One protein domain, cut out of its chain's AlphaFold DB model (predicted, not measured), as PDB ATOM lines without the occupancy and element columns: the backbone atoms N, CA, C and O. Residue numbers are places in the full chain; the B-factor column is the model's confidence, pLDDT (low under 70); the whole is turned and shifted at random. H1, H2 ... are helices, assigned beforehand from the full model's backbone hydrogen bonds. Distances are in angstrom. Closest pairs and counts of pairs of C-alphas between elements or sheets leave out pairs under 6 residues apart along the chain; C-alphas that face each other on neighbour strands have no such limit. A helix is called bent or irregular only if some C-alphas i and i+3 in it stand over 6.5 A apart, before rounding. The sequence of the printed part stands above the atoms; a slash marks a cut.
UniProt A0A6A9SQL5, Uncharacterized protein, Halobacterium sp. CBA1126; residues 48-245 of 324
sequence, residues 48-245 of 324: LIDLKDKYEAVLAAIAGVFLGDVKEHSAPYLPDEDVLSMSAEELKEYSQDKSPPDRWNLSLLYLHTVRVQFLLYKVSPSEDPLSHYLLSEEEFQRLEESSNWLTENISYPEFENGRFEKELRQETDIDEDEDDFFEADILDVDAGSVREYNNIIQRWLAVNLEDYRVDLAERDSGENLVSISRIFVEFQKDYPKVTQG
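AT A GLANCE: This is residues 48 to 245 of the 324 residues of an uncharacterized protein of Halobacterium sp. CBA1126 (UniProt A0A6A9SQL5). Four long helices, H1, H4, H5 and H8, make an up-and-down bundle, each running against the one before it. H7 packs on H1, H3 packs crosswise on H4, and H6 packs where H4 begins; short H2 is near H4. The printed part has 198 residues with eight named helices, H1 to H8 in order, and no named strand: all helix. It is compact, with radius of gyration of the C-alphas 16.7 A and spans of 57 by 41 by 32 A.

IN THESE COORDINATES: H1, residues 48 to 73, 34.4 A, begins at C-alpha 48 (14.757, 27.639, -60.034); it is irregular, C-alphas 54 and 57 being 7.6 A apart. H2 is residues 81 to 85, H3 88 to 98, H4 104 to 122, 26.7 A, H5 137 to 154, 25.5 A, H6 163 to 171, and H7 192 to 208, 24.9 A. H8, residues 225 to 243, 26.6 A, ends at C-alpha 243 (14.355, 35.622, -61.678).

HOW THE PARTS SIT: The hub H4 touches H1, closest C-alphas Lys 52 and Leu 120, 5.6 A, at a shallow tilt of 32 degrees, opposite ways. H4 and H5 form a helical hairpin, closest C-alphas His 112 and Ser 146, 5.3 A. H5 touches H8 with residues 147 to 154 alone, closest C-alphas Ile 154 and Ser 229, 5.4 A. H1 touches H7 with residues 57 to 68 alone, closest C-alphas Ala 61 and Tyr 197, 4.6 A. H1 and H5 are apart. Every O i to N i+4 pair is within hydrogen-bond range in H2 to H6, against 18 of 22 in H1, 12 of 13 in H7 and 13 of 15 in H8.

THE WHOLE: The C-alphas farthest apart, Asp 128 and Asp 177, are 58.0 A apart. The printed part has no cut; links H4 to H5, H6 to H7 and H7 to H8 are long. Low-confidence residues, under pLDDT 70, include 126 to 133, 172 to 193 and 211 to 221.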
ATOM      1  N   LEU A  48      14.933  27.772 -61.484       92.31
ATOM      2  CA  LEU A  48      14.757  27.639 -60.034       92.31
ATOM      3  C   LEU A  48      15.071  26.226 -59.529       92.31
ATOM      4  O   LEU A  48      15.585  26.092 -58.423       92.31
ATOM      5  N   ILE A  49      14.788  25.187 -60.321       91.81
ATOM      6  CA  ILE A  49      15.192  23.807 -60.022       91.81
ATOM      7  C   ILE A  49      16.714  23.686 -60.088       91.81
ATOM      8  O   ILE A  49      17.298  23.165 -59.153       91.81
ATOM      9  N   ASP A  50      17.369  24.234 -61.110       93.75
ATOM     10  CA  ASP A  50      18.832  24.231 -61.211       93.75
ATOM     11  C   ASP A  50      19.468  24.986 -60.029       93.75
ATOM     12  O   ASP A  50      20.470  24.546 -59.460       93.75
ATOM     13  N   LEU A  51      18.861  26.106 -59.616       94.62
ATOM     14  CA  LEU A  51      19.271  26.851 -58.426       94.62
ATOM     15  C   LEU A  51      19.073  26.012 -57.155       94.62
ATOM     16  O   LEU A  51      19.980  25.918 -56.330       94.62
ATOM     17  N   LYS A  52      17.920  25.358 -57.001       93.88
ATOM     18  CA  LYS A  52      17.662  24.429 -55.897       93.88
ATOM     19  C   LYS A  52      18.707  23.315 -55.880       93.88
ATOM     20  O   LYS A  52      19.381  23.159 -54.874       93.88
ATOM     21  N   ASP A  53      18.902  22.601 -56.978       93.81
ATOM     22  CA  ASP A  53      19.821  21.464 -57.071       93.81
ATOM     23  C   ASP A  53      21.270  21.880 -56.766       93.81
ATOM     24  O   ASP A  53      22.015  21.138 -56.119       93.81
ATOM     25  N   LYS A  54      21.669  23.094 -57.172       95.00
ATOM     26  CA  LYS A  54      22.994  23.653 -56.871       95.00
ATOM     27  C   LYS A  54      23.175  23.991 -55.390       95.00
ATOM     28  O   LYS A  54      24.276  23.796 -54.870       95.00
ATOM     29  N   TYR A  55      22.151  24.521 -54.720       95.31
ATOM     30  CA  TYR A  55      22.286  25.099 -53.376       95.31
ATOM     31  C   TYR A  55      21.635  24.281 -52.247       95.31
ATOM     32  O   TYR A  55      21.980  24.486 -51.089       95.31
ATOM     33  N   GLU A  56      20.745  23.328 -52.529       92.06
ATOM     34  CA  GLU A  56      19.943  22.608 -51.525       92.06
ATOM     35  C   GLU A  56      20.815  21.927 -50.470       92.06
ATOM     36  O   GLU A  56      20.627  22.147 -49.274       92.06
ATOM     37  N   ALA A  57      21.801  21.140 -50.905       91.06
ATOM     38  CA  ALA A  57      22.670  20.407 -49.990       91.06
ATOM     39  C   ALA A  57      23.533  21.343 -49.130       91.06
ATOM     40  O   ALA A  57      23.727  21.079 -47.945       91.06
ATOM     41  N   VAL A  58      24.040  22.437 -49.709       93.38
ATOM     42  CA  VAL A  58      24.905  23.373 -48.981       93.38
ATOM     43  C   VAL A  58      24.103  24.271 -48.041       93.38
ATOM     44  O   VAL A  58      24.527  24.472 -46.912       93.38
ATOM     45  N   LEU A  59      22.906  24.722 -48.428       92.69
ATOM     46  CA  LEU A  59      22.002  25.461 -47.543       92.69
ATOM     47  C   LEU A  59      21.527  24.588 -46.377       92.69
ATOM     48  O   LEU A  59      21.495  25.059 -45.245       92.69
ATOM     49  N   ALA A  60      21.230  23.307 -46.628       89.19
ATOM     50  CA  ALA A  60      20.916  22.345 -45.573       89.19
ATOM     51  C   ALA A  60      22.094  22.152 -44.607       89.19
ATOM     52  O   ALA A  60      21.890  22.066 -43.398       89.19
ATOM     53  N   ALA A  61      23.321  22.090 -45.137       88.75
ATOM     54  CA  ALA A  61      24.531  21.973 -44.334       88.75
ATOM     55  C   ALA A  61      24.760  23.225 -43.477       88.75
ATOM     56  O   ALA A  61      24.924  23.092 -42.271       88.75
ATOM     57  N   ILE A  62      24.670  24.424 -44.063       88.69
ATOM     58  CA  ILE A  62      24.758  25.704 -43.343       88.69
ATOM     59  C   ILE A  62      23.686  25.772 -42.247       88.69
ATOM     60  O   ILE A  62      23.992  26.038 -41.088       88.69
ATOM     61  N   ALA A  63      22.427  25.465 -42.572       87.31
ATOM     62  CA  ALA A  63      21.357  25.428 -41.582       87.31
ATOM     63  C   ALA A  63      21.641  24.401 -40.476       87.31
ATOM     64  O   ALA A  63      21.392  24.689 -39.312       87.31
ATOM     65  N   GLY A  64      22.180  23.226 -40.813       81.75
ATOM     66  CA  GLY A  64      22.555  22.177 -39.861       81.75
ATOM     67  C   GLY A  64      23.692  22.574 -38.916       81.75
ATOM     68  O   GLY A  64      23.657  22.212 -37.739       81.75
ATOM     69  N   VAL A  65      24.653  23.340 -39.429       80.31
ATOM     70  CA  VAL A  65      25.790  23.926 -38.709       80.31
ATOM     71  C   VAL A  65      25.290  24.891 -37.628       80.31
ATOM     72  O   VAL A  65      25.579  24.687 -36.452       80.31
ATOM     73  N   PHE A  66      24.407  25.832 -37.978       78.56
ATOM     74  CA  PHE A  66      23.792  26.733 -36.992       78.56
ATOM     75  C   PHE A  66      22.771  26.034 -36.089       78.56
ATOM     76  O   PHE A  66      22.669  26.341 -34.906       78.56
ATOM     77  N   LEU A  67      22.037  25.047 -36.605       74.44
ATOM     78  CA  LEU A  67      21.051  24.294 -35.831       74.44
ATOM     79  C   LEU A  67      21.685  23.507 -34.679       74.44
ATOM     80  O   LEU A  67      21.002  23.278 -33.685       74.44
ATOM     81  N   GLY A  68      22.934  23.049 -34.812       66.62
ATOM     82  CA  GLY A  68      23.651  22.346 -33.743       66.62
ATOM     83  C   GLY A  68      23.802  23.215 -32.497       66.62
ATOM     84  O   GLY A  68      23.330  22.839 -31.426       66.62
ATOM     85  N   ASP A  69      24.353  24.408 -32.691       65.31
ATOM     86  CA  ASP A  69      24.561  25.411 -31.648       65.31
ATOM     87  C   ASP A  69      23.235  25.908 -31.050       65.31
ATOM     88  O   ASP A  69      23.030  25.989 -29.838       65.31
ATOM     89  N   VAL A  70      22.259  26.122 -31.922       60.16
ATOM     90  CA  VAL A  70      20.949  26.635 -31.557       60.16
ATOM     91  C   VAL A  70      20.091  25.594 -30.801       60.16
ATOM     92  O   VAL A  70      19.418  25.925 -29.820       60.16
ATOM     93  N   LYS A  71      20.135  24.306 -31.185       58.28
ATOM     94  CA  LYS A  71      19.411  23.210 -30.500       58.28
ATOM     95  C   LYS A  71      19.899  22.954 -29.084       58.28
ATOM     96  O   LYS A  71      19.110  22.504 -28.255       58.28
ATOM     97  N   GLU A  72      21.185  23.157 -28.828       58.50
ATOM     98  CA  GLU A  72      21.766  22.932 -27.506       58.50
ATOM     99  C   GLU A  72      21.242  23.953 -26.485       58.50
ATOM    100  O   GLU A  72      21.060  23.629 -25.310       58.50
ATOM    101  N   HIS A  73      20.864  25.142 -26.961       51.41
ATOM    102  CA  HIS A  73      20.518  26.275 -26.111       51.41
ATOM    103  C   HIS A  73      19.024  26.642 -26.116       51.41
ATOM    104  O   HIS A  73      18.616  27.508 -25.340       51.41
ATOM    105  N   SER A  74      18.175  26.000 -26.940       50.50
ATOM    106  CA  SER A  74      16.774  26.437 -27.103       50.50
ATOM    107  C   SER A  74      15.811  25.394 -27.750       50.50
ATOM    108  O   SER A  74      16.247  24.418 -28.357       50.50
ATOM    109  N   ALA A  75      14.478  25.518 -27.570       40.16
ATOM    110  CA  ALA A  75      13.454  24.501 -27.942       40.16
ATOM    111  C   ALA A  75      12.171  25.096 -28.583       40.16
ATOM    112  O   ALA A  75      11.796  26.191 -28.172       40.16
ATOM    113  N   PRO A  76      11.375  24.365 -29.414       50.59
ATOM    114  CA  PRO A  76      11.711  23.372 -30.443       50.59
ATOM    115  C   PRO A  76      11.899  24.047 -31.827       50.59
ATOM    116  O   PRO A  76      11.096  24.873 -32.242       50.59
ATOM    117  N   TYR A  77      12.961  23.675 -32.552       58.09
ATOM    118  CA  TYR A  77      13.658  24.583 -33.482       58.09
ATOM    119  C   TYR A  77      13.371  24.486 -34.983       58.09
ATOM    120  O   TYR A  77      14.069  25.102 -35.790       58.09
ATOM    121  N   LEU A  78      12.390  23.690 -35.390       68.56
ATOM    122  CA  LEU A  78      11.980  23.672 -36.792       68.56
ATOM    123  C   LEU A  78      10.901  24.743 -36.959       68.56
ATOM    124  O   LEU A  78       9.793  24.512 -36.471       68.56
ATOM    125  N   PRO A  79      11.214  25.904 -37.569       76.06
ATOM    126  CA  PRO A  79      10.203  26.917 -37.823       76.06
ATOM    127  C   PRO A  79       9.117  26.294 -38.703       76.06
ATOM    128  O   PRO A  79       9.415  25.590 -39.673       76.06
ATOM    129  N   ASP A  80       7.862  26.507 -38.327       84.94
ATOM    130  CA  ASP A  80       6.739  26.129 -39.171       84.94
ATOM    131  C   ASP A  80       6.601  27.106 -40.349       84.94
ATOM    132  O   ASP A  80       7.320  28.104 -40.471       84.94
ATOM    133  N   GLU A  81       5.688  26.789 -41.264       84.38
ATOM    134  CA  GLU A  81       5.444  27.619 -42.442       84.38
ATOM    135  C   GLU A  81       4.984  29.038 -42.068       84.38
ATOM    136  O   GLU A  81       5.339  29.988 -42.766       84.38
ATOM    137  N   ASP A  82       4.283  29.199 -40.941       87.75
ATOM    138  CA  ASP A  82       3.820  30.498 -40.455       87.75
ATOM    139  C   ASP A  82       5.016  31.396 -40.108       87.75
ATOM    140  O   ASP A  82       5.091  32.528 -40.591       87.75
ATOM    141  N   VAL A  83       6.006  30.880 -39.372       86.94
ATOM    142  CA  VAL A  83       7.256  31.607 -39.077       86.94
ATOM    143  C   VAL A  83       8.019  31.931 -40.363       86.94
ATOM    144  O   VAL A  83       8.476  33.055 -40.559       86.94
ATOM    145  N   LEU A  84       8.129  30.978 -41.290       88.25
ATOM    146  CA  LEU A  84       8.839  31.199 -42.554       88.25
ATOM    147  C   LEU A  84       8.112  32.173 -43.497       88.25
ATOM    148  O   LEU A  84       8.743  32.721 -44.401       88.25
ATOM    149  N   SER A  85       6.825  32.435 -43.268       89.44
ATOM    150  CA  SER A  85       6.023  33.408 -44.016       89.44
ATOM    151  C   SER A  85       6.096  34.848 -43.482       89.44
ATOM    152  O   SER A  85       5.648  35.771 -44.166       89.44
ATOM    153  N   MET A  86       6.688  35.057 -42.303       92.19
ATOM    154  CA  MET A  86       6.883  36.383 -41.700       92.19
ATOM    155  C   MET A  86       7.787  37.282 -42.557       92.19
ATOM    156  O   MET A  86       8.680  36.782 -43.249       92.19
ATOM    157  N   SER A  87       7.621  38.604 -42.484       91.94
ATOM    158  CA  SER A  87       8.570  39.555 -43.089       91.94
ATOM    159  C   SER A  87       9.972  39.447 -42.466       91.94
ATOM    160  O   SER A  87      10.176  38.751 -41.466       91.94
ATOM    161  N   ALA A  88      10.974  40.102 -43.055       88.31
ATOM    162  CA  ALA A  88      12.317  40.151 -42.470       88.31
ATOM    163  C   ALA A  88      12.329  40.808 -41.071       88.31
ATOM    164  O   ALA A  88      12.980  40.307 -40.154       88.31
ATOM    165  N   GLU A  89      11.574  41.892 -40.876       89.56
ATOM    166  CA  GLU A  89      11.431  42.552 -39.575       89.56
ATOM    167  C   GLU A  89      10.721  41.662 -38.550       89.56
ATOM    168  O   GLU A  89      11.176  41.554 -37.413       89.56
ATOM    169  N   GLU A  90       9.646  40.986 -38.952       92.31
ATOM    170  CA  GLU A  90       8.910  40.067 -38.080       92.31
ATOM    171  C   GLU A  90       9.770  38.862 -37.675       92.31
ATOM    172  O   GLU A  90       9.744  38.459 -36.514       92.31
ATOM    173  N   LEU A  91      10.597  38.324 -38.584       90.38
ATOM    174  CA  LEU A  91      11.579  37.291 -38.236       90.38
ATOM    175  C   LEU A  91      12.586  37.774 -37.200       90.38
ATOM    176  O   LEU A  91      12.964  37.017 -36.305       90.38
ATOM    177  N   LYS A  92      13.047  39.020 -37.324       89.62
ATOM    178  CA  LYS A  92      13.977  39.606 -36.364       89.62
ATOM    179  C   LYS A  92      13.337  39.712 -34.984       89.62
ATOM    180  O   LYS A  92      13.948  39.286 -34.007       89.62
ATOM    181  N   GLU A  93      12.117  40.238 -34.905       90.50
ATOM    182  CA  GLU A  93      11.359  40.315 -33.651       90.50
ATOM    183  C   GLU A  93      11.101  38.922 -33.064       90.50
ATOM    184  O   GLU A  93      11.313  38.703 -31.871       90.50
ATOM    185  N   TYR A  94      10.721  37.957 -33.905       89.44
ATOM    186  CA  TYR A  94      10.534  36.566 -33.506       89.44
ATOM    187  C   TYR A  94      11.821  35.964 -32.935       89.44
ATOM    188  O   TYR A  94      11.794  35.357 -31.864       89.44
ATOM    189  N   SER A  95      12.956  36.165 -33.610       87.19
ATOM    190  CA  SER A  95      14.253  35.668 -33.153       87.19
ATOM    191  C   SER A  95      14.627  36.251 -31.789       87.19
ATOM    192  O   SER A  95      15.061  35.512 -30.909       87.19
ATOM    193  N   GLN A  96      14.394  37.548 -31.578       87.38
ATOM    194  CA  GLN A  96      14.674  38.233 -30.312       87.38
ATOM    195  C   GLN A  96      13.742  37.809 -29.165       87.38
ATOM    196  O   GLN A  96      14.165  37.804 -28.012       87.38
ATOM    197  N   ASP A  97      12.484  37.469 -29.459       86.88
ATOM    198  CA  ASP A  97      11.511  37.016 -28.454       86.88
ATOM    199  C   ASP A  97      11.697  35.538 -28.075       86.88
ATOM    200  O   ASP A  97      11.468  35.150 -26.928       86.88
ATOM    201  N   LYS A  98      12.072  34.691 -29.044       84.38
ATOM    202  CA  LYS A  98      12.124  33.230 -28.868       84.38
ATOM    203  C   LYS A  98      13.504  32.674 -28.559       84.38
ATOM    204  O   LYS A  98      13.578  31.593 -27.975       84.38
ATOM    205  N   SER A  99      14.560  33.388 -28.924       81.25
ATOM    206  CA  SER A  99      15.935  32.943 -28.709       81.25
ATOM    207  C   SER A  99      16.520  33.587 -27.452       81.25
ATOM    208  O   SER A  99      16.098  34.679 -27.060       81.25
ATOM    209  N   PRO A 100      17.507  32.947 -26.805       78.81
ATOM    210  CA  PRO A 100      18.310  33.598 -25.778       78.81
ATOM    211  C   PRO A 100      18.881  34.948 -26.271       78.81
ATOM    212  O   PRO A 100      19.250  35.054 -27.446       78.81
ATOM    213  N   PRO A 101      18.962  35.989 -25.413       73.81
ATOM    214  CA  PRO A 101      19.460  37.318 -25.802       73.81
ATOM    215  C   PRO A 101      20.890  37.339 -26.354       73.81
ATOM    216  O   PRO A 101      21.291  38.325 -26.958       73.81
ATOM    217  N   ASP A 102      21.646  36.278 -26.114       73.75
ATOM    218  CA  ASP A 102      23.020  36.029 -26.537       73.75
ATOM    219  C   ASP A 102      23.115  35.097 -27.758       73.75
ATOM    220  O   ASP A 102      24.208  34.662 -28.084       73.75
ATOM    221  N   ARG A 103      22.000  34.745 -28.420       75.38
ATOM    222  CA  ARG A 103      21.986  33.837 -29.593       75.38
ATOM    223  C   ARG A 103      20.956  34.214 -30.670       75.38
ATOM    224  O   ARG A 103      20.626  33.403 -31.547       75.38
ATOM    225  N   TRP A 104      20.367  35.408 -30.597       82.25
ATOM    226  CA  TRP A 104      19.285  35.795 -31.510       82.25
ATOM    227  C   TRP A 104      19.799  36.145 -32.913       82.25
ATOM    228  O   TRP A 104      19.038  35.988 -33.872       82.25
ATOM    229  N   ASN A 105      21.061  36.558 -33.085       83.44
ATOM    230  CA  ASN A 105      21.627  36.777 -34.420       83.44
ATOM    231  C   ASN A 105      21.911  35.455 -35.134       83.44
ATOM    232  O   ASN A 105      21.552  35.306 -36.305       83.44
ATOM    233  N   LEU A 106      22.462  34.468 -34.420       81.69
ATOM    234  CA  LEU A 106      22.643  33.108 -34.944       81.69
ATOM    235  C   LEU A 106      21.300  32.465 -35.315       81.69
ATOM    236  O   LEU A 106      21.152  31.884 -36.393       81.69
ATOM    237  N   SER A 107      20.285  32.644 -34.467       85.06
ATOM    238  CA  SER A 107      18.925  32.171 -34.752       85.06
ATOM    239  C   SER A 107      18.302  32.881 -35.957       85.06
ATOM    240  O   SER A 107      17.648  32.235 -36.773       85.06
ATOM    241  N   LEU A 108      18.542  34.183 -36.129       88.56
ATOM    242  CA  LEU A 108      18.048  34.942 -37.280       88.56
ATOM    243  C   LEU A 108      18.713  34.486 -38.589       88.56
ATOM    244  O   LEU A 108      18.028  34.291 -39.595       88.56
ATOM    245  N   LEU A 109      20.021  34.232 -38.561       88.19
ATOM    246  CA  LEU A 109      20.772  33.685 -39.691       88.19
ATOM    247  C   LEU A 109      20.253  32.296 -40.086       88.19
ATOM    248  O   LEU A 109      19.996  32.034 -41.268       88.19
ATOM    249  N   TYR A 110      20.024  31.428 -39.098       88.75
ATOM    250  CA  TYR A 110      19.378  30.133 -39.300       88.75
ATOM    251  C   TYR A 110      17.994  30.287 -39.949       88.75
ATOM    252  O   TYR A 110      17.722  29.639 -40.960       88.75
ATOM    253  N   LEU A 111      17.141  31.180 -39.433       91.19
ATOM    254  CA  LEU A 111      15.787  31.404 -39.955       91.19
ATOM    255  C   LEU A 111      15.800  31.858 -41.419       91.19
ATOM    256  O   LEU A 111      15.061  31.298 -42.230       91.19
ATOM    257  N   HIS A 112      16.661  32.810 -41.791       93.19
ATOM    258  CA  HIS A 112      16.783  33.239 -43.186       93.19
ATOM    259  C   HIS A 112      17.311  32.121 -44.094       93.19
ATOM    260  O   HIS A 112      16.776  31.925 -45.187       93.19
ATOM    261  N   THR A 113      18.297  31.343 -43.637       92.75
ATOM    262  CA  THR A 113      18.845  30.206 -44.399       92.75
ATOM    263  C   THR A 113      17.775  29.141 -44.653       92.75
ATOM    264  O   THR A 113      17.579  28.705 -45.790       92.75
ATOM    265  N   VAL A 114      17.024  28.766 -43.613       91.62
ATOM    266  CA  VAL A 114      15.928  27.793 -43.719       91.62
ATOM    267  C   VAL A 114      14.793  28.331 -44.582       91.62
ATOM    268  O   VAL A 114      14.225  27.568 -45.358       91.62
ATOM    269  N   ARG A 115      14.480  29.633 -44.522       93.69
ATOM    270  CA  ARG A 115      13.459  30.234 -45.390       93.69
ATOM    271  C   ARG A 115      13.827  30.104 -46.866       93.69
ATOM    272  O   ARG A 115      12.992  29.671 -47.657       93.69
ATOM    273  N   VAL A 116      15.068  30.434 -47.231       94.25
ATOM    274  CA  VAL A 116      15.573  30.281 -48.608       94.25
ATOM    275  C   VAL A 116      15.449  28.824 -49.053       94.25
ATOM    276  O   VAL A 116      14.861  28.543 -50.097       94.25
ATOM    277  N   GLN A 117      15.933  27.889 -48.232       92.56
ATOM    278  CA  GLN A 117      15.858  26.458 -48.523       92.56
ATOM    279  C   GLN A 117      14.408  25.975 -48.698       92.56
ATOM    280  O   GLN A 117      14.095  25.277 -49.663       92.56
ATOM    281  N   PHE A 118      13.518  26.354 -47.782       91.00
ATOM    282  CA  PHE A 118      12.110  25.969 -47.789       91.00
ATOM    283  C   PHE A 118      11.386  26.467 -49.041       91.00
ATOM    284  O   PHE A 118      10.685  25.692 -49.693       91.00
ATOM    285  N   LEU A 119      11.592  27.734 -49.415       91.81
ATOM    286  CA  LEU A 119      10.994  28.312 -50.617       91.81
ATOM    287  C   LEU A 119      11.504  27.606 -51.877       91.81
ATOM    288  O   LEU A 119      10.699  27.185 -52.703       91.81
ATOM    289  N   LEU A 120      12.812  27.366 -52.002       91.31
ATOM    290  CA  LEU A 120      13.345  26.603 -53.138       91.31
ATOM    291  C   LEU A 120      12.775  25.179 -53.197       91.31
ATOM    292  O   LEU A 120      12.488  24.679 -54.282       91.31
ATOM    293  N   TYR A 121      12.534  24.538 -52.050       87.81
ATOM    294  CA  TYR A 121      11.959  23.194 -52.006       87.81
ATOM    295  C   TYR A 121      10.512  23.128 -52.525       87.81
ATOM    296  O   TYR A 121      10.120  22.095 -53.075       87.81
ATOM    297  N   LYS A 122       9.735  24.216 -52.412       86.75
ATOM    298  CA  LYS A 122       8.377  24.301 -52.984       86.75
ATOM    299  C   LYS A 122       8.367  24.236 -54.511       86.75
ATOM    300  O   LYS A 122       7.347  23.864 -55.096       86.75
ATOM    301  N   VAL A 123       9.481  24.580 -55.158       86.69
ATOM    302  CA  VAL A 123       9.617  24.470 -56.608       86.69
ATOM    303  C   VAL A 123       9.774  22.997 -56.978       86.69
ATOM    304  O   VAL A 123      10.686  22.311 -56.508       86.69
ATOM    305  N   SER A 124       8.872  22.494 -57.820       79.19
ATOM    306  CA  SER A 124       8.921  21.106 -58.280       79.19
ATOM    307  C   SER A 124       8.571  20.976 -59.764       79.19
ATOM    308  O   SER A 124       7.872  21.839 -60.306       79.19
ATOM    309  N   PRO A 125       9.046  19.917 -60.446       70.31
ATOM    310  CA  PRO A 125       8.614  19.616 -61.804       70.31
ATOM    311  C   PRO A 125       7.107  19.355 -61.789       70.31
ATOM    312  O   PRO A 125       6.644  18.432 -61.119       70.31
ATOM    313  N   SER A 126       6.326  20.157 -62.513       59.84
ATOM    314  CA  SER A 126       4.891  19.900 -62.598       59.84
ATOM    315  C   SER A 126       4.568  18.890 -63.691       59.84
ATOM    316  O   SER A 126       4.902  19.116 -64.853       59.84
ATOM    317  N   GLU A 127       3.844  17.824 -63.344       55.50
ATOM    318  CA  GLU A 127       3.164  16.975 -64.333       55.50
ATOM    319  C   GLU A 127       1.852  17.610 -64.838       55.50
ATOM    320  O   GLU A 127       1.415  17.315 -65.952       55.50
ATOM    321  N   ASP A 128       1.233  18.511 -64.058       54.00
ATOM    322  CA  ASP A 128      -0.000  19.217 -64.425       54.00
ATOM    323  C   ASP A 128       0.276  20.713 -64.711       54.00
ATOM    324  O   ASP A 128       0.686  21.474 -63.830       54.00
ATOM    325  N   PRO A 129       0.030  21.198 -65.940       50.22
ATOM    326  CA  PRO A 129       0.257  22.592 -66.307       50.22
ATOM    327  C   PRO A 129      -0.619  23.612 -65.557       50.22
ATOM    328  O   PRO A 129      -0.451  24.798 -65.823       50.22
ATOM    329  N   LEU A 130      -1.558  23.197 -64.695       49.34
ATOM    330  CA  LEU A 130      -2.363  24.075 -63.833       49.34
ATOM    331  C   LEU A 130      -1.864  24.145 -62.382       49.34
ATOM    332  O   LEU A 130      -2.084  25.155 -61.715       49.34
ATOM    333  N   SER A 131      -1.182  23.111 -61.891       56.62
ATOM    334  CA  SER A 131      -0.461  23.166 -60.620       56.62
ATOM    335  C   SER A 131       0.907  23.776 -60.886       56.62
ATOM    336  O   SER A 131       1.895  23.093 -61.140       56.62
ATOM    337  N   HIS A 132       0.964  25.099 -60.906       59.62
ATOM    338  CA  HIS A 132       2.230  25.800 -61.010       59.62
ATOM    339  C   HIS A 132       2.960  25.633 -59.673       59.62
ATOM    340  O   HIS A 132       2.770  26.435 -58.771       59.62
ATOM    341  N   TYR A 133       3.742  24.560 -59.514       69.12
ATOM    342  CA  TYR A 133       4.671  24.372 -58.390       69.12
ATOM    343  C   TYR A 133       5.834  25.367 -58.513       69.12
ATOM    344  O   TYR A 133       6.985  25.008 -58.759       69.12
ATOM    345  N   LEU A 134       5.478  26.643 -58.474       81.44
ATOM    346  CA  LEU A 134       6.314  27.805 -58.669       81.44
ATOM    347  C   LEU A 134       5.883  28.828 -57.622       81.44
ATOM    348  O   LEU A 134       4.733  28.824 -57.182       81.44
ATOM    349  N   LEU A 135       6.823  29.662 -57.202       86.38
ATOM    350  CA  LEU A 135       6.596  30.622 -56.132       86.38
ATOM    351  C   LEU A 135       5.556  31.666 -56.551       86.38
ATOM    352  O   LEU A 135       5.545  32.134 -57.691       86.38
ATOM    353  N   SER A 136       4.682  32.026 -55.616       86.25
ATOM    354  CA  SER A 136       3.851  33.226 -55.721       86.25
ATOM    355  C   SER A 136       4.712  34.495 -55.658       86.25
ATOM    356  O   SER A 136       5.865  34.451 -55.231       86.25
ATOM    357  N   GLU A 137       4.157  35.644 -56.050       86.12
ATOM    358  CA  GLU A 137       4.885  36.924 -55.987       86.12
ATOM    359  C   GLU A 137       5.352  37.248 -54.556       86.12
ATOM    360  O   GLU A 137       6.490  37.664 -54.353       86.12
ATOM    361  N   GLU A 138       4.516  36.971 -53.551       88.69
ATOM    362  CA  GLU A 138       4.878  37.135 -52.136       88.69
ATOM    363  C   GLU A 138       6.036  36.212 -51.729       88.69
ATOM    364  O   GLU A 138       6.928  36.604 -50.979       88.69
ATOM    365  N   GLU A 139       6.059  34.978 -52.230       90.81
ATOM    366  CA  GLU A 139       7.143  34.034 -51.959       90.81
ATOM    367  C   GLU A 139       8.448  34.429 -52.661       90.81
ATOM    368  O   GLU A 139       9.514  34.301 -52.057       90.81
ATOM    369  N   PHE A 140       8.385  34.964 -53.885       91.19
ATOM    370  CA  PHE A 140       9.547  35.570 -54.540       91.19
ATOM    371  C   PHE A 140      10.091  36.752 -53.742       91.19
ATOM    372  O   PHE A 140      11.305  36.854 -53.561       91.19
ATOM    373  N   GLN A 141       9.209  37.612 -53.231       91.88
ATOM    374  CA  GLN A 141       9.608  38.743 -52.403       91.88
ATOM    375  C   GLN A 141      10.300  38.273 -51.117       91.88
ATOM    376  O   GLN A 141      11.373  38.765 -50.790       91.88
ATOM    377  N   ARG A 142       9.764  37.263 -50.421       92.88
ATOM    378  CA  ARG A 142      10.391  36.707 -49.203       92.88
ATOM    379  C   ARG A 142      11.746  36.049 -49.467       92.88
ATOM    380  O   ARG A 142      12.644  36.114 -48.618       92.88
ATOM    381  N   LEU A 143      11.887  35.388 -50.617       93.12
ATOM    382  CA  LEU A 143      13.151  34.810 -51.065       93.12
ATOM    383  C   LEU A 143      14.184  35.913 -51.328       93.12
ATOM    384  O   LEU A 143      15.318  35.808 -50.867       93.12
ATOM    385  N   GLU A 144      13.769  36.990 -51.998       92.88
ATOM    386  CA  GLU A 144      14.585  38.180 -52.256       92.88
ATOM    387  C   GLU A 144      14.986  38.892 -50.954       92.88
ATOM    388  O   GLU A 144      16.169  39.140 -50.738       92.88
ATOM    389  N   GLU A 145      14.044  39.127 -50.037       93.44
ATOM    390  CA  GLU A 145      14.291  39.714 -48.713       93.44
ATOM    391  C   GLU A 145      15.320  38.908 -47.916       93.44
ATOM    392  O   GLU A 145      16.266  39.472 -47.372       93.44
ATOM    393  N   SER A 146      15.178  37.579 -47.872       94.12
ATOM    394  CA  SER A 146      16.109  36.729 -47.118       94.12
ATOM    395  C   SER A 146      17.473  36.630 -47.793       94.12
ATOM    396  O   SER A 146      18.489  36.670 -47.107       94.12
ATOM    397  N   SER A 147      17.514  36.552 -49.126       92.00
ATOM    398  CA  SER A 147      18.768  36.570 -49.886       92.00
ATOM    399  C   SER A 147      19.539  37.873 -49.677       92.00
ATOM    400  O   SER A 147      20.757  37.845 -49.494       92.00
ATOM    401  N   ASN A 148      18.842  39.011 -49.706       90.44
ATOM    402  CA  ASN A 148      19.447  40.319 -49.482       90.44
ATOM    403  C   ASN A 148      19.917  40.451 -48.037       90.44
ATOM    404  O   ASN A 148      21.065  40.818 -47.825       90.44
ATOM    405  N   TRP A 149      19.097  40.049 -47.061       90.62
ATOM    406  CA  TRP A 149      19.487  40.081 -45.653       90.62
ATOM    407  C   TRP A 149      20.754  39.260 -45.387       90.62
ATOM    408  O   TRP A 149      21.690  39.769 -44.770       90.62
ATOM    409  N   LEU A 150      20.813  38.019 -45.889       89.31
ATOM    410  CA  LEU A 150      21.980  37.140 -45.739       89.31
ATOM    411  C   LEU A 150      23.221  37.754 -46.386       89.31
ATOM    412  O   LEU A 150      24.313  37.668 -45.836       89.31
ATOM    413  N   THR A 151      23.055  38.408 -47.533       83.88
ATOM    414  CA  THR A 151      24.172  39.072 -48.196       83.88
ATOM    415  C   THR A 151      24.641  40.279 -47.385       83.88
ATOM    416  O   THR A 151      25.805  40.328 -47.010       83.88
ATOM    417  N   GLU A 152      23.753  41.218 -47.066       83.62
ATOM    418  CA  GLU A 152      24.082  42.474 -46.376       83.62
ATOM    419  C   GLU A 152      24.685  42.252 -44.982       83.62
ATOM    420  O   GLU A 152      25.501  43.050 -44.525       83.62
ATOM    421  N   ASN A 153      24.289  41.173 -44.302       82.38
ATOM    422  CA  ASN A 153      24.708  40.890 -42.932       82.38
ATOM    423  C   ASN A 153      25.790  39.816 -42.829       82.38
ATOM    424  O   ASN A 153      26.170  39.503 -41.712       82.38
ATOM    425  N   ILE A 154      26.269  39.216 -43.925       78.38
ATOM    426  CA  ILE A 154      27.296  38.153 -43.862       78.38
ATOM    427  C   ILE A 154      28.367  38.319 -44.954       78.38
ATOM    428  O   ILE A 154      29.458  37.773 -44.827       78.38
ATOM    429  N   SER A 155      28.122  39.096 -46.015       68.31
ATOM    430  CA  SER A 155      29.063  39.224 -47.138       68.31
ATOM    431  C   SER A 155      30.258  40.110 -46.816       68.31
ATOM    432  O   SER A 155      30.139  41.264 -46.406       68.31
ATOM    433  N   TYR A 156      31.443  39.569 -47.071       57.09
ATOM    434  CA  TYR A 156      32.701  40.302 -47.032       57.09
ATOM    435  C   TYR A 156      32.831  41.240 -48.254       57.09
ATOM    436  O   TYR A 156      32.505  40.808 -49.364       57.09
ATOM    437  N   PRO A 157      33.347  42.482 -48.128       53.22
ATOM    438  CA  PRO A 157      33.878  43.145 -46.929       53.22
ATOM    439  C   PRO A 157      32.842  43.991 -46.169       53.22
ATOM    440  O   PRO A 157      33.189  44.655 -45.202       53.22
ATOM    441  N   GLU A 158      31.580  44.020 -46.596       53.41
ATOM    442  CA  GLU A 158      30.539  44.890 -46.017       53.41
ATOM    443  C   GLU A 158      30.204  44.524 -44.561       53.41
ATOM    444  O   GLU A 158      29.834  45.389 -43.766       53.41
ATOM    445  N   PHE A 159      30.424  43.261 -44.195       56.75
ATOM    446  CA  PHE A 159      30.403  42.779 -42.818       56.75
ATOM    447  C   PHE A 159      31.544  43.320 -41.954       56.75
ATOM    448  O   PHE A 159      31.344  43.491 -40.757       56.75
ATOM    449  N   GLU A 160      32.721  43.585 -42.534       53.69
ATOM    450  CA  GLU A 160      33.932  43.977 -41.809       53.69
ATOM    451  C   GLU A 160      33.715  45.377 -41.201       53.69
ATOM    452  O   GLU A 160      33.706  46.393 -41.901       53.69
ATOM    453  N   ASN A 161      33.540  45.436 -39.876       56.66
ATOM    454  CA  ASN A 161      33.106  46.574 -39.046       56.66
ATOM    455  C   ASN A 161      31.590  46.834 -38.968       56.66
ATOM    456  O   ASN A 161      31.170  47.856 -38.396       56.66
ATOM    457  N   GLY A 162      30.769  45.930 -39.496       64.56
ATOM    458  CA  GLY A 162      29.313  45.997 -39.460       64.56
ATOM    459  C   GLY A 162      28.747  45.882 -38.042       64.56
ATOM    460  O   GLY A 162      29.354  45.324 -37.128       64.56
ATOM    461  N   ARG A 163      27.541  46.424 -37.830       71.19
ATOM    462  CA  ARG A 163      26.838  46.287 -36.543       71.19
ATOM    463  C   ARG A 163      26.546  44.818 -36.224       71.19
ATOM    464  O   ARG A 163      26.698  44.419 -35.079       71.19
ATOM    465  N   PHE A 164      26.161  44.049 -37.239       73.94
ATOM    466  CA  PHE A 164      25.833  42.638 -37.096       73.94
ATOM    467  C   PHE A 164      27.061  41.793 -36.733       73.94
ATOM    468  O   PHE A 164      26.960  40.988 -35.821       73.94
ATOM    469  N   GLU A 165      28.237  42.044 -37.327       74.31
ATOM    470  CA  GLU A 165      29.497  41.402 -36.906       74.31
ATOM    471  C   GLU A 165      29.753  41.590 -35.410       74.31
ATOM    472  O   GLU A 165      30.034  40.636 -34.696       74.31
ATOM    473  N   LYS A 166      29.673  42.838 -34.933       72.88
ATOM    474  CA  LYS A 166      29.962  43.169 -33.533       72.88
ATOM    475  C   LYS A 166      28.976  42.519 -32.576       72.88
ATOM    476  O   LYS A 166      29.370  42.134 -31.484       72.88
ATOM    477  N   GLU A 167      27.710  42.446 -32.971       75.88
ATOM    478  CA  GLU A 167      26.683  41.752 -32.198       75.88
ATOM    479  C   GLU A 167      26.943  40.237 -32.220       75.88
ATOM    480  O   GLU A 167      26.920  39.618 -31.167       75.88
ATOM    481  N   LEU A 168      27.317  39.657 -33.364       77.88
ATOM    482  CA  LEU A 168      27.630  38.233 -33.488       77.88
ATOM    483  C   LEU A 168      28.878  37.824 -32.691       77.88
ATOM    484  O   LEU A 168      28.843  36.810 -32.010       77.88
ATOM    485  N   ARG A 169      29.938  38.646 -32.694       74.12
ATOM    486  CA  ARG A 169      31.146  38.458 -31.866       74.12
ATOM    487  C   ARG A 169      30.837  38.354 -30.374       74.12
ATOM    488  O   ARG A 169      31.536  37.652 -29.667       74.12
ATOM    489  N   GLN A 170      29.807  39.053 -29.897       74.25
ATOM    490  CA  GLN A 170      29.378  38.988 -28.493       74.25
ATOM    491  C   GLN A 170      28.579  37.719 -28.176       74.25
ATOM    492  O   GLN A 170      28.453  37.359 -27.009       74.25
ATOM    493  N   GLU A 171      28.001  37.083 -29.198       74.12
ATOM    494  CA  GLU A 171      27.209  35.853 -29.088       74.12
ATOM    495  C   GLU A 171      28.072  34.588 -29.231       74.12
ATOM    496  O   GLU A 171      27.707  33.517 -28.750       74.12
ATOM    497  N   THR A 172      29.221  34.712 -29.891       68.94
ATOM    498  CA  THR A 172      30.192  33.638 -30.118       68.94
ATOM    499  C   THR A 172      31.335  33.754 -29.110       68.94
ATOM    500  O   THR A 172      31.858  34.847 -28.936       68.94
ATOM    501  N   ASP A 173      31.793  32.657 -28.501       64.94
ATOM    502  CA  ASP A 173      32.928  32.645 -27.548       64.94
ATOM    503  C   ASP A 173      34.310  32.908 -28.214       64.94
ATOM    504  O   ASP A 173      35.347  32.457 -27.728       64.94
ATOM    505  N   ILE A 174      34.339  33.620 -29.345       65.00
ATOM    506  CA  ILE A 174      35.554  33.968 -30.089       65.00
ATOM    507  C   ILE A 174      36.171  35.221 -29.463       65.00
ATOM    508  O   ILE A 174      35.488  36.228 -29.270       65.00
ATOM    509  N   ASP A 175      37.462  35.151 -29.139       59.53
ATOM    510  CA  ASP A 175      38.172  36.193 -28.394       59.53
ATOM    511  C   ASP A 175      38.161  37.536 -29.157       59.53
ATOM    512  O   ASP A 175      38.413  37.588 -30.364       59.53
ATOM    513  N   GLU A 176      37.881  38.646 -28.461       57.31
ATOM    514  CA  GLU A 176      37.776  39.985 -29.079       57.31
ATOM    515  C   GLU A 176      39.096  40.441 -29.737       57.31
ATOM    516  O   GLU A 176      39.078  41.308 -30.613       57.31
ATOM    517  N   ASP A 177      40.219  39.842 -29.322       56.28
ATOM    518  CA  ASP A 177      41.581  40.139 -29.774       56.28
ATOM    519  C   ASP A 177      42.020  39.321 -31.014       56.28
ATOM    520  O   ASP A 177      43.135  39.519 -31.505       56.28
ATOM    521  N   GLU A 178      41.189  38.410 -31.544       57.69
ATOM    522  CA  GLU A 178      41.485  37.745 -32.819       57.69
ATOM    523  C   GLU A 178      41.225  38.696 -33.998       57.69
ATOM    524  O   GLU A 178      40.080  39.016 -34.353       57.69
ATOM    525  N   ASP A 179      42.326  39.125 -34.626       55.53
ATOM    526  CA  ASP A 179      42.341  39.984 -35.818       55.53
ATOM    527  C   ASP A 179      41.534  39.375 -36.996       55.53
ATOM    528  O   ASP A 179      41.067  40.124 -37.852       55.53
ATOM    529  N   ASP A 180      41.273  38.056 -36.996       59.81
ATOM    530  CA  ASP A 180      40.616  37.310 -38.083       59.81
ATOM    531  C   ASP A 180      39.384  36.480 -37.629       59.81
ATOM    532  O   ASP A 180      39.252  35.308 -37.962       59.81
ATOM    533  N   PHE A 181      38.409  37.074 -36.927       59.00
ATOM    534  CA  PHE A 181      37.101  36.438 -36.584       59.00
ATOM    535  C   PHE A 181      36.382  35.739 -37.741       59.00
ATOM    536  O   PHE A 181      35.588  34.823 -37.564       59.00
ATOM    537  N   PHE A 182      36.629  36.227 -38.947       57.38
ATOM    538  CA  PHE A 182      36.067  35.681 -40.166       57.38
ATOM    539  C   PHE A 182      36.695  34.334 -40.553       57.38
ATOM    540  O   PHE A 182      36.039  33.528 -41.218       57.38
ATOM    541  N   GLU A 183      37.949  34.115 -40.156       57.22
ATOM    542  CA  GLU A 183      38.722  32.890 -40.373       57.22
ATOM    543  C   GLU A 183      38.711  31.977 -39.140       57.22
ATOM    544  O   GLU A 183      38.910  30.775 -39.299       57.22
ATOM    545  N   ALA A 184      38.414  32.524 -37.954       59.66
ATOM    546  CA  ALA A 184      38.161  31.764 -36.737       59.66
ATOM    547  C   ALA A 184      36.993  30.791 -36.933       59.66
ATOM    548  O   ALA A 184      35.996  31.122 -37.577       59.66
ATOM    549  N   ASP A 185      37.096  29.592 -36.368       65.31
ATOM    550  CA  ASP A 185      36.007  28.620 -36.403       65.31
ATOM    551  C   ASP A 185      34.880  29.118 -35.484       65.31
ATOM    552  O   ASP A 185      35.016  29.151 -34.264       65.31
ATOM    553  N   ILE A 186      33.747  29.528 -36.064       62.72
ATOM    554  CA  ILE A 186      32.642  30.153 -35.306       62.72
ATOM    555  C   ILE A 186      31.904  29.152 -34.409       62.72
ATOM    556  O   ILE A 186      31.054  29.532 -33.604       62.72
ATOM    557  N   LEU A 187      32.203  27.859 -34.541       60.47
ATOM    558  CA  LEU A 187      31.431  26.789 -33.930       60.47
ATOM    559  C   LEU A 187      32.351  25.771 -33.263       60.47
ATOM    560  O   LEU A 187      32.859  24.854 -33.905       60.47
ATOM    561  N   ASP A 188      32.494  25.909 -31.945       52.84
ATOM    562  CA  ASP A 188      33.179  24.959 -31.061       52.84
ATOM    563  C   ASP A 188      32.306  23.714 -30.819       52.84
ATOM    564  O   ASP A 188      31.837  23.435 -29.716       52.84
ATOM    565  N   VAL A 189      31.980  22.983 -31.891       54.62
ATOM    566  CA  VAL A 189      31.104  21.812 -31.808       54.62
ATOM    567  C   VAL A 189      31.838  20.582 -32.331       54.62
ATOM    568  O   VAL A 189      31.747  20.216 -33.502       54.62
ATOM    569  N   ASP A 190      32.497  19.871 -31.413       52.72
ATOM    570  CA  ASP A 190      33.217  18.597 -31.618       52.72
ATOM    571  C   ASP A 190      32.267  17.400 -31.923       52.72
ATOM    572  O   ASP A 190      32.548  16.226 -31.659       52.72
ATOM    573  N   ALA A 191      31.075  17.680 -32.464       58.84
ATOM    574  CA  ALA A 191      30.063  16.688 -32.795       58.84
ATOM    575  C   ALA A 191      30.263  16.169 -34.224       58.84
ATOM    576  O   ALA A 191      30.271  16.925 -35.196       58.84
ATOM    577  N   GLY A 192      30.326  14.843 -34.385       59.72
ATOM    578  CA  GLY A 192      30.556  14.193 -35.684       59.72
ATOM    579  C   GLY A 192      29.589  14.586 -36.817       59.72
ATOM    580  O   GLY A 192      29.942  14.409 -37.979       59.72
ATOM    581  N   SER A 193      28.409  15.142 -36.508       65.56
ATOM    582  CA  SER A 193      27.464  15.688 -37.495       65.56
ATOM    583  C   SER A 193      27.897  17.030 -38.091       65.56
ATOM    584  O   SER A 193      27.650  17.269 -39.268       65.56
ATOM    585  N   VAL A 194      28.565  17.895 -37.320       71.81
ATOM    586  CA  VAL A 194      29.041  19.207 -37.798       71.81
ATOM    587  C   VAL A 194      30.145  19.016 -38.833       71.81
ATOM    588  O   VAL A 194      30.096  19.593 -39.914       71.81
ATOM    589  N   ARG A 195      31.042  18.054 -38.593       74.75
ATOM    590  CA  ARG A 195      32.065  17.654 -39.564       74.75
ATOM    591  C   ARG A 195      31.478  17.177 -40.898       74.75
ATOM    592  O   ARG A 195      32.077  17.397 -41.948       74.75
ATOM    593  N   GLU A 196      30.334  16.490 -40.894       80.25
ATOM    594  CA  GLU A 196      29.665  16.076 -42.135       80.25
ATOM    595  C   GLU A 196      29.150  17.286 -42.924       80.25
ATOM    596  O   GLU A 196      29.387  17.365 -44.132       80.25
ATOM    597  N   TYR A 197      28.528  18.256 -42.249       83.62
ATOM    598  CA  TYR A 197      28.073  19.494 -42.879       83.62
ATOM    599  C   TYR A 197      29.233  20.342 -43.416       83.62
ATOM    600  O   TYR A 197      29.183  20.765 -44.572       83.62
ATOM    601  N   ASN A 198      30.316  20.493 -42.652       82.06
ATOM    602  CA  ASN A 198      31.506  21.235 -43.080       82.06
ATOM    603  C   ASN A 198      32.122  20.619 -44.345       82.06
ATOM    604  O   ASN A 198      32.447  21.326 -45.295       82.06
ATOM    605  N   ASN A 199      32.174  19.283 -44.437       85.12
ATOM    606  CA  ASN A 199      32.624  18.596 -45.652       85.12
ATOM    607  C   ASN A 199      31.730  18.882 -46.875       85.12
ATOM    608  O   ASN A 199      32.228  18.908 -48.004       85.12
ATOM    609  N   ILE A 200      30.416  19.052 -46.686       88.50
ATOM    610  CA  ILE A 200      29.490  19.425 -47.767       88.50
ATOM    611  C   ILE A 200      29.776  20.858 -48.225       88.50
ATOM    612  O   ILE A 200      29.878  21.092 -49.430       88.50
ATOM    613  N   ILE A 201      29.966  21.782 -47.281       89.44
ATOM    614  CA  ILE A 201      30.300  23.188 -47.542       89.44
ATOM    615  C   ILE A 201      31.636  23.292 -48.291       89.44
ATOM    616  O   ILE A 201      31.677  23.844 -49.391       89.44
ATOM    617  N   GLN A 202      32.703  22.676 -47.775       86.56
ATOM    618  CA  GLN A 202      34.018  22.638 -48.427       86.56
ATOM    619  C   GLN A 202      33.943  22.059 -49.842       86.56
ATOM    620  O   GLN A 202      34.496  22.618 -50.788       86.56
ATOM    621  N   ARG A 203      33.236  20.932 -50.014       89.25
ATOM    622  CA  ARG A 203      33.073  20.310 -51.333       89.25
ATOM    623  C   ARG A 203      32.356  21.245 -52.296       89.25
ATOM    624  O   ARG A 203      32.743  21.314 -53.459       89.25
ATOM    625  N   TRP A 204      31.318  21.934 -51.832       93.12
ATOM    626  CA  TRP A 204      30.597  22.890 -52.655       93.12
ATOM    627  C   TRP A 204      31.516  24.029 -53.106       93.12
ATOM    628  O   TRP A 204      31.561  24.313 -54.304       93.12
ATOM    629  N   LEU A 205      32.295  24.612 -52.187       89.62
ATOM    630  CA  LEU A 205      33.260  25.679 -52.482       89.62
ATOM    631  C   LEU A 205      34.295  25.218 -53.517       89.62
ATOM    632  O   LEU A 205      34.499  25.897 -54.521       89.62
ATOM    633  N   ALA A 206      34.858  24.023 -53.334       86.75
ATOM    634  CA  ALA A 206      35.853  23.446 -54.237       86.75
ATOM    635  C   ALA A 206      35.331  23.167 -55.656       86.75
ATOM    636  O   ALA A 206      36.106  23.168 -56.609       86.75
ATOM    637  N   VAL A 207      34.033  22.886 -55.799       88.88
ATOM    638  CA  VAL A 207      33.408  22.593 -57.098       88.88
ATOM    639  C   VAL A 207      32.940  23.864 -57.807       88.88
ATOM    640  O   VAL A 207      32.992  23.917 -59.034       88.88
ATOM    641  N   ASN A 208      32.462  24.867 -57.063       88.06
ATOM    642  CA  ASN A 208      31.722  25.997 -57.632       88.06
ATOM    643  C   ASN A 208      32.497  27.321 -57.665       88.06
ATOM    644  O   ASN A 208      32.070  28.228 -58.376       88.06
ATOM    645  N   LEU A 209      33.608  27.457 -56.935       84.19
ATOM    646  CA  LEU A 209      34.428  28.671 -56.954       84.19
ATOM    647  C   LEU A 209      35.700  28.456 -57.784       84.19
ATOM    648  O   LEU A 209      36.561  27.659 -57.421       84.19
ATOM    649  N   GLU A 210      35.845  29.212 -58.879       70.75
ATOM    650  CA  GLU A 210      37.015  29.134 -59.776       70.75
ATOM    651  C   GLU A 210      38.340  29.468 -59.066       70.75
ATOM    652  O   GLU A 210      39.386  28.909 -59.399       70.75
ATOM    653  N   ASP A 211      38.287  30.339 -58.055       68.75
ATOM    654  CA  ASP A 211      39.444  30.776 -57.268       68.75
ATOM    655  C   ASP A 211      39.693  29.925 -56.013       68.75
ATOM    656  O   ASP A 211      40.575  30.258 -55.215       68.75
ATOM    657  N   TYR A 212      38.965  28.815 -55.824       59.66
ATOM    658  CA  TYR A 212      39.213  27.904 -54.707       59.66
ATOM    659  C   TYR A 212      40.576  27.226 -54.879       59.66
ATOM    660  O   TYR A 212      40.750  26.261 -55.630       59.66
ATOM    661  N   ARG A 213      41.586  27.756 -54.187       58.69
ATOM    662  CA  ARG A 213      42.924  27.167 -54.117       58.69
ATOM    663  C   ARG A 213      43.042  26.372 -52.829       58.69
ATOM    664  O   ARG A 213      42.654  26.850 -51.775       58.69
ATOM    665  N   VAL A 214      43.669  25.200 -52.907       53.91
ATOM    666  CA  VAL A 214      43.986  24.363 -51.732       53.91
ATOM    667  C   VAL A 214      44.809  25.139 -50.688       53.91
ATOM    668  O   VAL A 214      44.700  24.872 -49.500       53.91
ATOM    669  N   ASP A 215      45.567  26.152 -51.116       50.53
ATOM    670  CA  ASP A 215      46.354  27.030 -50.239       50.53
ATOM    671  C   ASP A 215      45.504  28.062 -49.461       50.53
ATOM    672  O   ASP A 215      46.026  28.736 -48.582       50.53
ATOM    673  N   LEU A 216      44.209  28.201 -49.777       55.12
ATOM    674  CA  LEU A 216      43.221  29.000 -49.035       55.12
ATOM    675  C   LEU A 216      42.376  28.129 -48.089       55.12
ATOM    676  O   LEU A 216      41.376  28.606 -47.571       55.12
ATOM    677  N   ALA A 217      42.747  26.862 -47.863       56.59
ATOM    678  CA  ALA A 217      41.945  25.909 -47.092       56.59
ATOM    679  C   ALA A 217      41.679  26.325 -45.634       56.59
ATOM    680  O   ALA A 217      40.661  25.916 -45.088       56.59
ATOM    681  N   GLU A 218      42.548  27.137 -45.020       58.31
ATOM    682  CA  GLU A 218      42.282  27.730 -43.695       58.31
ATOM    683  C   GLU A 218      41.172  28.792 -43.778       58.31
ATOM    684  O   GLU A 218      40.259  28.811 -42.961       58.31
ATOM    685  N   ARG A 219      41.172  29.609 -44.838       59.41
ATOM    686  CA  ARG A 219      40.171  30.660 -45.065       59.41
ATOM    687  C   ARG A 219      38.845  30.133 -45.616       59.41
ATOM    688  O   ARG A 219      37.797  30.692 -45.313       59.41
ATOM    689  N   ASP A 220      38.878  29.060 -46.400       63.38
ATOM    690  CA  ASP A 220      37.710  28.408 -46.995       63.38
ATOM    691  C   ASP A 220      37.470  27.015 -46.371       63.38
ATOM    692  O   ASP A 220      37.205  26.027 -47.073       63.38
ATOM    693  N   SER A 221      37.605  26.940 -45.042       69.19
ATOM    694  CA  SER A 221      37.473  25.715 -44.243       69.19
ATOM    695  C   SER A 221      36.045  25.169 -44.216       69.19
ATOM    696  O   SER A 221      35.821  24.032 -43.819       69.19
ATOM    697  N   GLY A 222      35.042  25.944 -44.628       70.81
ATOM    698  CA  GLY A 222      33.635  25.580 -44.468       70.81
ATOM    699  C   GLY A 222      33.130  25.632 -43.025       70.81
ATOM    700  O   GLY A 222      31.930  25.486 -42.822       70.81
ATOM    701  N   GLU A 223      34.021  25.863 -42.060       73.62
ATOM    702  CA  GLU A 223      33.728  25.963 -40.624       73.62
ATOM    703  C   GLU A 223      33.628  27.437 -40.186       73.62
ATOM    704  O   GLU A 223      33.131  27.745 -39.103       73.62
ATOM    705  N   ASN A 224      34.031  28.355 -41.074       77.06
ATOM    706  CA  ASN A 224      34.082  29.785 -40.822       77.06
ATOM    707  C   ASN A 224      33.050  30.613 -41.625       77.06
ATOM    708  O   ASN A 224      32.460  30.166 -42.617       77.06
ATOM    709  N   LEU A 225      32.829  31.862 -41.205       77.88
ATOM    710  CA  LEU A 225      31.824  32.761 -41.781       77.88
ATOM    711  C   LEU A 225      32.254  33.243 -43.166       77.88
ATOM    712  O   LEU A 225      31.384  33.508 -43.994       77.88
ATOM    713  N   VAL A 226      33.560  33.304 -43.469       79.25
ATOM    714  CA  VAL A 226      34.038  33.637 -44.825       79.25
ATOM    715  C   VAL A 226      33.525  32.605 -45.817       79.25
ATOM    716  O   VAL A 226      32.961  32.969 -46.850       79.25
ATOM    717  N   SER A 227      33.658  31.326 -45.486       81.62
ATOM    718  CA  SER A 227      33.210  30.212 -46.318       81.62
ATOM    719  C   SER A 227      31.712  30.304 -46.616       81.62
ATOM    720  O   SER A 227      31.288  30.211 -47.770       81.62
ATOM    721  N   ILE A 228      30.909  30.558 -45.579       86.25
ATOM    722  CA  ILE A 228      29.451  30.709 -45.676       86.25
ATOM    723  C   ILE A 228      29.082  31.962 -46.483       86.25
ATOM    724  O   ILE A 228      28.233  31.903 -47.374       86.25
ATOM    725  N   SER A 229      29.762  33.085 -46.237       84.81
ATOM    726  CA  SER A 229      29.525  34.350 -46.939       84.81
ATOM    727  C   SER A 229      29.705  34.212 -48.448       84.81
ATOM    728  O   SER A 229      28.867  34.677 -49.219       84.81
ATOM    729  N   ARG A 230      30.747  33.501 -48.894       86.00
ATOM    730  CA  ARG A 230      31.016  33.279 -50.320       86.00
ATOM    731  C   ARG A 230      29.894  32.504 -50.999       86.00
ATOM    732  O   ARG A 230      29.565  32.800 -52.146       86.00
ATOM    733  N   ILE A 231      29.285  31.548 -50.298       90.25
ATOM    734  CA  ILE A 231      28.141  30.790 -50.817       90.25
ATOM    735  C   ILE A 231      26.943  31.713 -51.025       90.25
ATOM    736  O   ILE A 231      26.329  31.662 -52.090       90.25
ATOM    737  N   PHE A 232      26.637  32.582 -50.057       90.44
ATOM    738  CA  PHE A 232      25.540  33.541 -50.194       90.44
ATOM    739  C   PHE A 232      25.807  34.600 -51.266       90.44
ATOM    740  O   PHE A 232      24.898  34.918 -52.026       90.44
ATOM    741  N   VAL A 233      27.050  35.064 -51.415       88.12
ATOM    742  CA  VAL A 233      27.448  35.961 -52.511       88.12
ATOM    743  C   VAL A 233      27.223  35.299 -53.871       88.12
ATOM    744  O   VAL A 233      26.657  35.913 -54.774       88.12
ATOM    745  N   GLU A 234      27.630  34.040 -54.045       90.69
ATOM    746  CA  GLU A 234      27.358  33.317 -55.291       90.69
ATOM    747  C   GLU A 234      25.860  33.072 -55.498       90.69
ATOM    748  O   GLU A 234      25.359  33.250 -56.608       90.69
ATOM    749  N   PHE A 235      25.121  32.728 -54.440       92.75
ATOM    750  CA  PHE A 235      23.665  32.600 -54.508       92.75
ATOM    751  C   PHE A 235      23.011  33.904 -54.981       92.75
ATOM    752  O   PHE A 235      22.193  33.883 -55.898       92.75
ATOM    753  N   GLN A 236      23.421  35.049 -54.434       90.38
ATOM    754  CA  GLN A 236      22.905  36.362 -54.816       90.38
ATOM    755  C   GLN A 236      23.330  36.780 -56.233       90.38
ATOM    756  O   GLN A 236      22.634  37.557 -56.881       90.38
ATOM    757  N   LYS A 237      24.443  36.260 -56.766       90.31
ATOM    758  CA  LYS A 237      24.798  36.447 -58.183       90.31
ATOM    759  C   LYS A 237      23.913  35.620 -59.108       90.31
ATOM    760  O   LYS A 237      23.590  36.082 -60.204       90.31
ATOM    761  N   ASP A 238      23.557  34.404 -58.712       93.38
ATOM    762  CA  ASP A 238      22.807  33.476 -59.558       93.38
ATOM    763  C   ASP A 238      21.292  33.686 -59.486       93.38
ATOM    764  O   ASP A 238      20.621  33.632 -60.519       93.38
ATOM    765  N   TYR A 239      20.753  34.017 -58.311       92.31
ATOM    766  CA  TYR A 239      19.319  34.210 -58.097       92.31
ATOM    767  C   TYR A 239      18.688  35.250 -59.050       92.31
ATOM    768  O   TYR A 239      17.726  34.901 -59.742       92.31
ATOM    769  N   PRO A 240      19.234  36.475 -59.220       90.81
ATOM    770  CA  PRO A 240      18.694  37.460 -60.154       90.81
ATOM    771  C   PRO A 240      18.730  37.010 -61.616       90.81
ATOM    772  O   PRO A 240      17.880  37.419 -62.401       90.81
ATOM    773  N   LYS A 241      19.699  36.170 -62.016       90.81
ATOM    774  CA  LYS A 241      19.776  35.655 -63.397       90.81
ATOM    775  C   LYS A 241      18.589  34.746 -63.704       90.81
ATOM    776  O   LYS A 241      18.060  34.789 -64.808       90.81
ATOM    777  N   VAL A 242      18.166  33.957 -62.718       89.12
ATOM    778  CA  VAL A 242      17.005  33.068 -62.822       89.12
ATOM    779  C   VAL A 242      15.700  33.867 -62.771       89.12
ATOM    780  O   VAL A 242      14.785  33.613 -63.552       89.12
ATOM    781  N   THR A 243      15.605  34.873 -61.898       86.44
ATOM    782  CA  THR A 243      14.355  35.622 -61.678       86.44
ATOM    783  C   THR A 243      14.112  36.781 -62.641       86.44
ATOM    784  O   THR A 243      13.005  37.318 -62.662       86.44
ATOM    785  N   GLN A 244      15.064  37.127 -63.514       83.00
ATOM    786  CA  GLN A 244      14.855  38.100 -64.602       83.00
ATOM    787  C   GLN A 244      13.627  37.776 -65.475       83.00
ATOM    788  O   GLN A 244      12.983  38.687 -65.995       83.00
ATOM    789  N   GLY A 245      13.274  36.492 -65.606       75.12
ATOM    790  CA  GLY A 245      12.105  36.013 -66.346       75.12
ATOM    791  C   GLY A 245      10.798  35.921 -65.545       75.12
ATOM    792  O   GLY A 245       9.843  35.339 -66.054       75.12
TER     793      GLY A 245